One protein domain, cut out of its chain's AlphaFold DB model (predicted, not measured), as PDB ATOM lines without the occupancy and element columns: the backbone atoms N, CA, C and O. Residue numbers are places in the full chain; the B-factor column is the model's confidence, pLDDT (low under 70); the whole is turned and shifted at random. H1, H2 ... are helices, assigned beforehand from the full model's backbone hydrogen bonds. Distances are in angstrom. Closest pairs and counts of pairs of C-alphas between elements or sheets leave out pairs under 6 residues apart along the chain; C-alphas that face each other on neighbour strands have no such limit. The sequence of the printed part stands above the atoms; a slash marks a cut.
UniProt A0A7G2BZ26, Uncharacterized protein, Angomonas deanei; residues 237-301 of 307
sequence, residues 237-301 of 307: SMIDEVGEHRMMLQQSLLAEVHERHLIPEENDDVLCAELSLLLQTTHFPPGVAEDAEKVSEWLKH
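AT A GLANCE: This is residues 237 to 301 of the 307 residues of an uncharacterized protein of Angomonas deanei (UniProt A0A7G2BZ26). One long helix, H1, reaches out from a small head: its residues 237 to 249 stick out as a free arm, and its residues 250 to 257 pack on H2, which folds back through a loop to H3 as a helical hairpin. H1 and H3 are apart, with H2 touching both. The printed part has 65 residues with three named helices, in the order H1, H2, H3, and no named strand; the class is all helix. The whole is loose, with a radius of gyration of the C-alphas of 14.1 A, and spans 47 by 25 by 14 A, the arm of H1 making much of the length.

HOW THE PARTS SIT: H1, residues 237 to 259, touches H2, residues 270 to 281, with residues 250 to 257 alone. Their closest C-alphas, those of Leu 254 and Ala 273, are 6.0 A apart. The two run the same way at a steep tilt of 56 degrees. H2 touches H3, residues 289 to 301, and the two form a hairpin. Their closest C-alphas, those of Ser 276 and Ser 296, are 6.2 A apart. They run opposite ways at a steep tilt of 40 degrees. H1 and H3 are apart. In H1 and H2 every O i to N i+4 pair is within hydrogen-bond range; in H3 it is 8 of 9.

IN THESE COORDINATES: H1 measures 32.9 A from C-alpha 237 at (22.969, 19.358, -47.808) to C-alpha 259 at (22.808, -10.819, -34.694). H2 measures 16.4 A. H3 measures 19.0 A and ends with C-alpha 301 at (37.182, -14.045, -30.346).

THE WHOLE: The two C-alphas farthest apart, those of Ser 237 and Gly 287, are 47.6 A apart. Without residues 237 to 249, which stand free, the body spans 33 by 19 by 16 A. The printed part has no cut, and both links are short. The mean pLDDT of the printed part is 89.2, and no printed residue is under 70.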
ATOM      1  N   SER A 237      24.144  20.177 -48.139       97.12
ATOM      2  CA  SER A 237      22.969  19.358 -47.808       97.12
ATOM      3  C   SER A 237      23.117  17.921 -48.312       97.12
ATOM      4  O   SER A 237      22.860  16.978 -47.573       97.12
ATOM      5  N   MET A 238      23.590  17.733 -49.549       97.19
ATOM      6  CA  MET A 238      23.820  16.393 -50.101       97.19
ATOM      7  C   MET A 238      24.933  15.637 -49.365       97.19
ATOM      8  O   MET A 238      24.834  14.424 -49.187       97.19
ATOM      9  N   ILE A 239      25.997  16.323 -48.936       97.31
ATOM     10  CA  ILE A 239      27.057  15.715 -48.118       97.31
ATOM     11  C   ILE A 239      26.489  15.240 -46.780       97.31
ATOM     12  O   ILE A 239      26.808  14.128 -46.356       97.31
ATOM     13  N   ASP A 240      25.642  16.050 -46.146       97.12
ATOM     14  CA  ASP A 240      25.022  15.717 -44.867       97.12
ATOM     15  C   ASP A 240      24.068  14.514 -45.019       97.12
ATOM     16  O   ASP A 240      24.193  13.542 -44.276       97.12
ATOM     17  N   GLU A 241      23.217  14.493 -46.054       97.19
ATOM     18  CA  GLU A 241      22.320  13.364 -46.371       97.19
ATOM     19  C   GLU A 241      23.083  12.055 -46.639       97.19
ATOM     20  O   GLU A 241      22.734  10.992 -46.118       97.19
ATOM     21  N   VAL A 242      24.153  12.111 -47.439       97.00
ATOM     22  CA  VAL A 242      25.006  10.940 -47.704       97.00
ATOM     23  C   VAL A 242      25.738  10.506 -46.433       97.00
ATOM     24  O   VAL A 242      25.910   9.308 -46.203       97.00
ATOM     25  N   GLY A 243      26.151  11.456 -45.590       96.69
ATOM     26  CA  GLY A 243      26.750  11.191 -44.286       96.69
ATOM     27  C   GLY A 243      25.801  10.441 -43.350       96.69
ATOM     28  O   GLY A 243      26.197   9.427 -42.771       96.69
ATOM     29  N   GLU A 244      24.545  10.885 -43.260       96.44
ATOM     30  CA  GLU A 244      23.486  10.210 -42.503       96.44
ATOM     31  C   GLU A 244      23.201   8.815 -43.062       96.44
ATOM     32  O   GLU A 244      23.146   7.841 -42.307       96.44
ATOM     33  N   HIS A 245      23.083   8.682 -44.387       95.75
ATOM     34  CA  HIS A 245      22.842   7.390 -45.025       95.75
ATOM     35  C   HIS A 245      23.986   6.403 -44.787       95.75
ATOM     36  O   HIS A 245      23.746   5.241 -44.453       95.75
ATOM     37  N   ARG A 246      25.238   6.871 -44.881       95.44
ATOM     38  CA  ARG A 246      26.420   6.075 -44.541       95.44
ATOM     39  C   ARG A 246      26.369   5.616 -43.087       95.44
ATOM     40  O   ARG A 246      26.589   4.439 -42.833       95.44
ATOM     41  N   MET A 247      26.054   6.510 -42.149       94.31
ATOM     42  CA  MET A 247      25.963   6.163 -40.728       94.31
ATOM     43  C   MET A 247      24.870   5.117 -40.464       94.31
ATOM     44  O   MET A 247      25.110   4.154 -39.740       94.31
ATOM     45  N   MET A 248      23.698   5.256 -41.094       95.31
ATOM     46  CA  MET A 248      22.615   4.270 -40.995       95.31
ATOM     47  C   MET A 248      23.027   2.896 -41.537       95.31
ATOM     48  O   MET A 248      22.760   1.880 -40.899       95.31
ATOM     49  N   LEU A 249      23.699   2.848 -42.693       94.44
ATOM     50  CA  LEU A 249      24.197   1.596 -43.271       94.44
ATOM     51  C   LEU A 249      25.256   0.939 -42.382       94.44
ATOM     52  O   LEU A 249      25.196  -0.268 -42.171       94.44
ATOM     53  N   GLN A 250      26.180   1.723 -41.822       92.75
ATOM     54  CA  GLN A 250      27.194   1.224 -40.888       92.75
ATOM     55  C   GLN A 250      26.554   0.619 -39.632       92.75
ATOM     56  O   GLN A 250      26.926  -0.477 -39.223       92.75
ATOM     57  N   GLN A 251      25.545   1.284 -39.062       92.44
ATOM     58  CA  GLN A 251      24.794   0.759 -37.917       92.44
ATOM     59  C   GLN A 251      24.019  -0.516 -38.266       92.44
ATOM     60  O   GLN A 251      24.027  -1.469 -37.492       92.44
ATOM     61  N   SER A 252      23.371  -0.560 -39.434       92.06
ATOM     62  CA  SER A 252      22.657  -1.754 -39.902       92.06
ATOM     63  C   SER A 252      23.601  -2.935 -40.122       92.06
ATOM     64  O   SER A 252      23.243  -4.064 -39.796       92.06
ATOM     65  N   LEU A 253      24.789  -2.683 -40.675       91.94
ATOM     66  CA  LEU A 253      25.804  -3.701 -40.920       91.94
ATOM     67  C   LEU A 253      26.341  -4.278 -39.605       91.94
ATOM     68  O   LEU A 253      26.421  -5.497 -39.468       91.94
ATOM     69  N   LEU A 254      26.642  -3.417 -38.626       91.06
ATOM     70  CA  LEU A 254      27.032  -3.846 -37.280       91.06
ATOM     71  C   LEU A 254      25.933  -4.692 -36.627       91.06
ATOM     72  O   LEU A 254      26.204  -5.804 -36.184       91.06
ATOM     73  N   ALA A 255      24.679  -4.227 -36.664       89.88
ATOM     74  CA  ALA A 255      23.548  -4.956 -36.094       89.88
ATOM     75  C   ALA A 255      23.375  -6.360 -36.706       89.88
ATOM     76  O   ALA A 255      23.183  -7.328 -35.974       89.88
ATOM     77  N   GLU A 256      23.485  -6.491 -38.032       89.50
ATOM     78  CA  GLU A 256      23.383  -7.784 -38.723       89.50
ATOM     79  C   GLU A 256      24.540  -8.731 -38.360       89.50
ATOM     80  O   GLU A 256      24.355  -9.940 -38.198       89.50
ATOM     81  N   VAL A 257      25.744  -8.186 -38.207       89.62
ATOM     82  CA  VAL A 257      26.945  -8.926 -37.812       89.62
ATOM     83  C   VAL A 257      26.861  -9.426 -36.368       89.62
ATOM     84  O   VAL A 257      27.198 -10.589 -36.107       89.62
ATOM     85  N   HIS A 258      26.376  -8.589 -35.448       87.81
ATOM     86  CA  HIS A 258      26.139  -8.964 -34.054       87.81
ATOM     87  C   HIS A 258      25.012  -9.993 -33.934       87.81
ATOM     88  O   HIS A 258      25.190 -11.001 -33.255       87.81
ATOM     89  N   GLU A 259      23.903  -9.834 -34.668       88.81
ATOM     90  CA  GLU A 259      22.808 -10.819 -34.694       88.81
ATOM     91  C   GLU A 259      23.306 -12.208 -35.139       88.81
ATOM     92  O   GLU A 259      22.926 -13.244 -34.587       88.81
ATOM     93  N   ARG A 260      24.236 -12.244 -36.099       88.56
ATOM     94  CA  ARG A 260      24.863 -13.476 -36.600       88.56
ATOM     95  C   ARG A 260      26.036 -13.978 -35.748       88.56
ATOM     96  O   ARG A 260      26.604 -15.018 -36.085       88.56
ATOM     97  N   HIS A 261      26.383 -13.283 -34.662       85.62
ATOM     98  CA  HIS A 261      27.487 -13.619 -33.756       85.62
ATOM     99  C   HIS A 261      28.833 -13.782 -34.499       85.62
ATOM    100  O   HIS A 261      29.599 -14.718 -34.244       85.62
ATOM    101  N   LEU A 262      29.092 -12.918 -35.489       85.00
ATOM    102  CA  LEU A 262      30.303 -12.985 -36.321       85.00
ATOM    103  C   LEU A 262      31.490 -12.222 -35.720       85.00
ATOM    104  O   LEU A 262      32.631 -12.564 -36.021       85.00
ATOM    105  N   ILE A 263      31.223 -11.244 -34.858       87.75
ATOM    106  CA  ILE A 263      32.212 -10.530 -34.039       87.75
ATOM    107  C   ILE A 263      31.669 -10.394 -32.601       87.75
ATOM    108  O   ILE A 263      30.459 -10.547 -32.400       87.75
ATOM    109  N   PRO A 264      32.521 -10.106 -31.600       86.00
ATOM    110  CA  PRO A 264      32.081  -9.814 -30.234       86.00
ATOM    111  C   PRO A 264      31.116  -8.618 -30.167       86.00
ATOM    112  O   PRO A 264      31.328  -7.625 -30.857       86.00
ATOM    113  N   GLU A 265      30.110  -8.668 -29.285       82.81
ATOM    114  CA  GLU A 265      29.136  -7.568 -29.085       82.81
ATOM    115  C   GLU A 265      29.785  -6.245 -28.644       82.81
ATOM    116  O   GLU A 265      29.219  -5.177 -28.831       82.81
ATOM    117  N   GLU A 266      30.982  -6.311 -28.064       84.12
ATOM    118  CA  GLU A 266      31.753  -5.150 -27.609       84.12
ATOM    119  C   GLU A 266      32.568  -4.491 -28.739       84.12
ATOM    120  O   GLU A 266      33.203  -3.461 -28.516       84.12
ATOM    121  N   ASN A 267      32.608  -5.100 -29.932       84.06
ATOM    122  CA  ASN A 267      33.359  -4.594 -31.075       84.06
ATOM    123  C   ASN A 267      32.440  -3.812 -32.030       84.06
ATOM    124  O   ASN A 267      31.641  -4.408 -32.752       84.06
ATOM    125  N   ASP A 268      32.608  -2.487 -32.045       84.38
ATOM    126  CA  ASP A 268      31.885  -1.541 -32.911       84.38
ATOM    127  C   ASP A 268      32.680  -1.143 -34.171       84.38
ATOM    128  O   ASP A 268      32.335  -0.179 -34.864       84.38
ATOM    129  N   ASP A 269      33.773  -1.846 -34.484       89.12
ATOM    130  CA  ASP A 269      34.562  -1.563 -35.680       89.12
ATOM    131  C   ASP A 269      33.861  -2.059 -36.957       89.12
ATOM    132  O   ASP A 269      33.713  -3.260 -37.210       89.12
ATOM    133  N   VAL A 270      33.473  -1.106 -37.805       88.00
ATOM    134  CA  VAL A 270      32.797  -1.344 -39.087       88.00
ATOM    135  C   VAL A 270      33.659  -2.187 -40.031       88.00
ATOM    136  O   VAL A 270      33.120  -3.030 -40.746       88.00
ATOM    137  N   LEU A 271      34.986  -2.018 -40.024       88.31
ATOM    138  CA  LEU A 271      35.877  -2.777 -40.910       88.31
ATOM    139  C   LEU A 271      35.943  -4.256 -40.514       88.31
ATOM    140  O   LEU A 271      35.898  -5.135 -41.381       88.31
ATOM    141  N   CYS A 272      35.980  -4.545 -39.209       87.75
ATOM    142  CA  CYS A 272      35.855  -5.907 -38.688       87.75
ATOM    143  C   CYS A 272      34.521  -6.538 -39.103       87.75
ATOM    144  O   CYS A 272      34.480  -7.696 -39.531       87.75
ATOM    145  N   ALA A 273      33.435  -5.770 -39.011       87.81
ATOM    146  CA  ALA A 273      32.100  -6.218 -39.373       87.81
ATOM    147  C   ALA A 273      31.979  -6.527 -40.878       87.81
ATOM    148  O   ALA A 273      31.539  -7.622 -41.240       87.81
ATOM    149  N   GLU A 274      32.459  -5.641 -41.753       89.62
ATOM    150  CA  GLU A 274      32.487  -5.855 -43.206       89.62
ATOM    151  C   GLU A 274      33.321  -7.088 -43.585       89.62
ATOM    152  O   GLU A 274      32.859  -7.946 -44.343       89.62
ATOM    153  N   LEU A 275      34.524  -7.225 -43.018       90.00
ATOM    154  CA  LEU A 275      35.405  -8.366 -43.269       90.00
ATOM    155  C   LEU A 275      34.761  -9.687 -42.828       90.00
ATOM    156  O   LEU A 275      34.820 -10.677 -43.558       90.00
ATOM    157  N   SER A 276      34.108  -9.702 -41.664       87.94
ATOM    158  CA  SER A 276      33.435 -10.895 -41.141       87.94
ATOM    159  C   SER A 276      32.266 -11.351 -42.032       87.94
ATOM    160  O   SER A 276      32.133 -12.548 -42.306       87.94
ATOM    161  N   LEU A 277      31.473 -10.410 -42.564       87.81
ATOM    162  CA  LEU A 277      30.398 -10.692 -43.522       87.81
ATOM    163  C   LEU A 277      30.939 -11.192 -44.860       87.81
ATOM    164  O   LEU A 277      30.387 -12.135 -45.434       87.81
ATOM    165  N   LEU A 278      32.019 -10.592 -45.365       89.38
ATOM    166  CA  LEU A 278      32.662 -11.031 -46.604       89.38
ATOM    167  C   LEU A 278      33.171 -12.469 -46.472       89.38
ATOM    168  O   LEU A 278      32.833 -13.306 -47.308       89.38
ATOM    169  N   LEU A 279      33.876 -12.791 -45.383       89.25
ATOM    170  CA  LEU A 279      34.368 -14.146 -45.106       89.25
ATOM    171  C   LEU A 279      33.239 -15.189 -45.041       89.25
ATOM    172  O   LEU A 279      33.451 -16.340 -45.413       89.25
ATOM    173  N   GLN A 280      32.035 -14.795 -44.617       85.12
ATOM    174  CA  GLN A 280      30.878 -15.690 -44.555       85.12
ATOM    175  C   GLN A 280      30.149 -15.846 -45.903       85.12
ATOM    176  O   GLN A 280      29.567 -16.896 -46.178       85.12
ATOM    177  N   THR A 281      30.121 -14.799 -46.731       85.06
ATOM    178  CA  THR A 281      29.279 -14.743 -47.942       85.06
ATOM    179  C   THR A 281      30.017 -15.138 -49.219       85.06
ATOM    180  O   THR A 281      29.401 -15.672 -50.148       85.06
ATOM    181  N   THR A 282      31.332 -14.925 -49.294       88.75
ATOM    182  CA  THR A 282      32.117 -15.255 -50.490       88.75
ATOM    183  C   THR A 282      32.549 -16.718 -50.524       88.75
ATOM    184  O   THR A 282      32.946 -17.297 -49.519       88.75
ATOM    185  N   HIS A 283      32.498 -17.330 -51.709       85.06
ATOM    186  CA  HIS A 283      32.995 -18.690 -51.919       85.06
ATOM    187  C   HIS A 283      34.492 -18.656 -52.234       85.06
ATOM    188  O   HIS A 283      34.895 -18.221 -53.316       85.06
ATOM    189  N   PHE A 284      35.313 -19.123 -51.296       86.75
ATOM    190  CA  PHE A 284      36.764 -19.132 -51.455       86.75
ATOM    191  C   PHE A 284      37.261 -20.359 -52.233       86.75
ATOM    192  O   PHE A 284      36.715 -21.456 -52.093       86.75
ATOM    193  N   PRO A 285      38.330 -20.216 -53.039       88.81
ATOM    194  CA  PRO A 285      39.022 -21.353 -53.632       88.81
ATOM    195  C   PRO A 285      39.549 -22.313 -52.550       88.81
ATOM    196  O   PRO A 285      39.946 -21.862 -51.473       88.81
ATOM    197  N   PRO A 286      39.663 -23.621 -52.837       82.62
ATOM    198  CA  PRO A 286      40.016 -24.635 -51.839       82.62
ATOM    199  C   PRO A 286      41.398 -24.440 -51.196       82.62
ATOM    200  O   PRO A 286      41.627 -24.937 -50.103       82.62
ATOM    201  N   GLY A 287      42.311 -23.704 -51.840       84.62
ATOM    202  CA  GLY A 287      43.622 -23.373 -51.269       84.62
ATOM    203  C   GLY A 287      43.619 -22.235 -50.242       84.62
ATOM    204  O   GLY A 287      44.641 -22.022 -49.611       84.62
ATOM    205  N   VAL A 288      42.511 -21.496 -50.099       86.44
ATOM    206  CA  VAL A 288      42.388 -20.324 -49.205       86.44
ATOM    207  C   VAL A 288      41.206 -20.471 -48.236       86.44
ATOM    208  O   VAL A 288      41.126 -19.753 -47.247       86.44
ATOM    209  N   ALA A 289      40.296 -21.418 -48.482       85.31
ATOM    210  CA  ALA A 289      39.111 -21.641 -47.655       85.31
ATOM    211  C   ALA A 289      39.446 -21.921 -46.177       85.31
ATOM    212  O   ALA A 289      38.826 -21.339 -45.296       85.31
ATOM    213  N   GLU A 290      40.467 -22.741 -45.909       87.19
ATOM    214  CA  GLU A 290      40.893 -23.056 -44.537       87.19
ATOM    215  C   GLU A 290      41.462 -21.824 -43.812       87.19
ATOM    216  O   GLU A 290      41.243 -21.633 -42.617       87.19
ATOM    217  N   ASP A 291      42.169 -20.952 -44.534       88.56
ATOM    218  CA  ASP A 291      42.705 -19.711 -43.972       88.56
ATOM    219  C   ASP A 291      41.590 -18.687 -43.723       88.56
ATOM    220  O   ASP A 291      41.586 -18.021 -42.688       88.56
ATOM    221  N   ALA A 292      40.602 -18.600 -44.618       86.44
ATOM    222  CA  ALA A 292      39.419 -17.762 -44.437       86.44
ATOM    223  C   ALA A 292      38.586 -18.189 -43.212       86.44
ATOM    224  O   ALA A 292      38.140 -17.335 -42.445       86.44
ATOM    225  N   GLU A 293      38.434 -19.498 -42.980       86.00
ATOM    226  CA  GLU A 293      37.787 -20.035 -41.775       86.00
ATOM    227  C   GLU A 293      38.571 -19.685 -40.504       86.00
ATOM    228  O   GLU A 293      37.983 -19.170 -39.553       86.00
ATOM    229  N   LYS A 294      39.899 -19.861 -40.501       87.38
ATOM    230  CA  LYS A 294      40.754 -19.487 -39.358       87.38
ATOM    231  C   LYS A 294      40.662 -18.001 -39.024       87.38
ATOM    232  O   LYS A 294      40.598 -17.640 -37.850       87.38
ATOM    233  N   VAL A 295      40.652 -17.133 -40.036       87.12
ATOM    234  CA  VAL A 295      40.507 -15.682 -39.841       87.12
ATOM    235  C   VAL A 295      39.104 -15.339 -39.329       87.12
ATOM    236  O   VAL A 295      38.978 -14.508 -38.434       87.12
ATOM    237  N   SER A 296      38.057 -16.013 -39.814       86.38
ATOM    238  CA  SER A 296      36.690 -15.841 -39.302       86.38
ATOM    239  C   SER A 296      36.559 -16.265 -37.835       86.38
ATOM    240  O   SER A 296      35.982 -15.537 -37.028       86.38
ATOM    241  N   GLU A 297      37.132 -17.409 -37.452       86.88
ATOM    242  CA  GLU A 297      37.167 -17.848 -36.053       86.88
ATOM    243  C   GLU A 297      37.979 -16.900 -35.171       86.88
ATOM    244  O   GLU A 297      37.586 -16.623 -34.037       86.88
ATOM    245  N   TRP A 298      39.085 -16.367 -35.688       87.38
ATOM    246  CA  TRP A 298      39.902 -15.392 -34.976       87.38
ATOM    247  C   TRP A 298      39.142 -14.081 -34.718       87.38
ATOM    248  O   TRP A 298      39.169 -13.591 -33.588       87.38
ATOM    249  N   LEU A 299      38.411 -13.558 -35.710       86.12
ATOM    250  CA  LEU A 299      37.595 -12.340 -35.578       86.12
ATOM    251  C   LEU A 299      36.456 -12.494 -34.557       86.12
ATOM    252  O   LEU A 299      36.136 -11.538 -33.858       86.12
ATOM    253  N   LYS A 300      35.890 -13.697 -34.396       85.38
ATOM    254  CA  LYS A 300      34.844 -13.973 -33.389       85.38
ATOM    255  C   LYS A 300      35.316 -13.847 -31.942       85.38
ATOM    256  O   LYS A 300      34.491 -13.665 -31.053       85.38
ATOM    257  N   HIS A 301      36.618 -13.982 -31.697       84.00
ATOM    258  CA  HIS A 301      37.182 -14.045 -30.346       84.00
ATOM    259  C   HIS A 301      38.083 -12.853 -30.004       84.00
ATOM    260  O   HIS A 301      38.527 -12.749 -28.862       84.00
TER     261      HIS A 301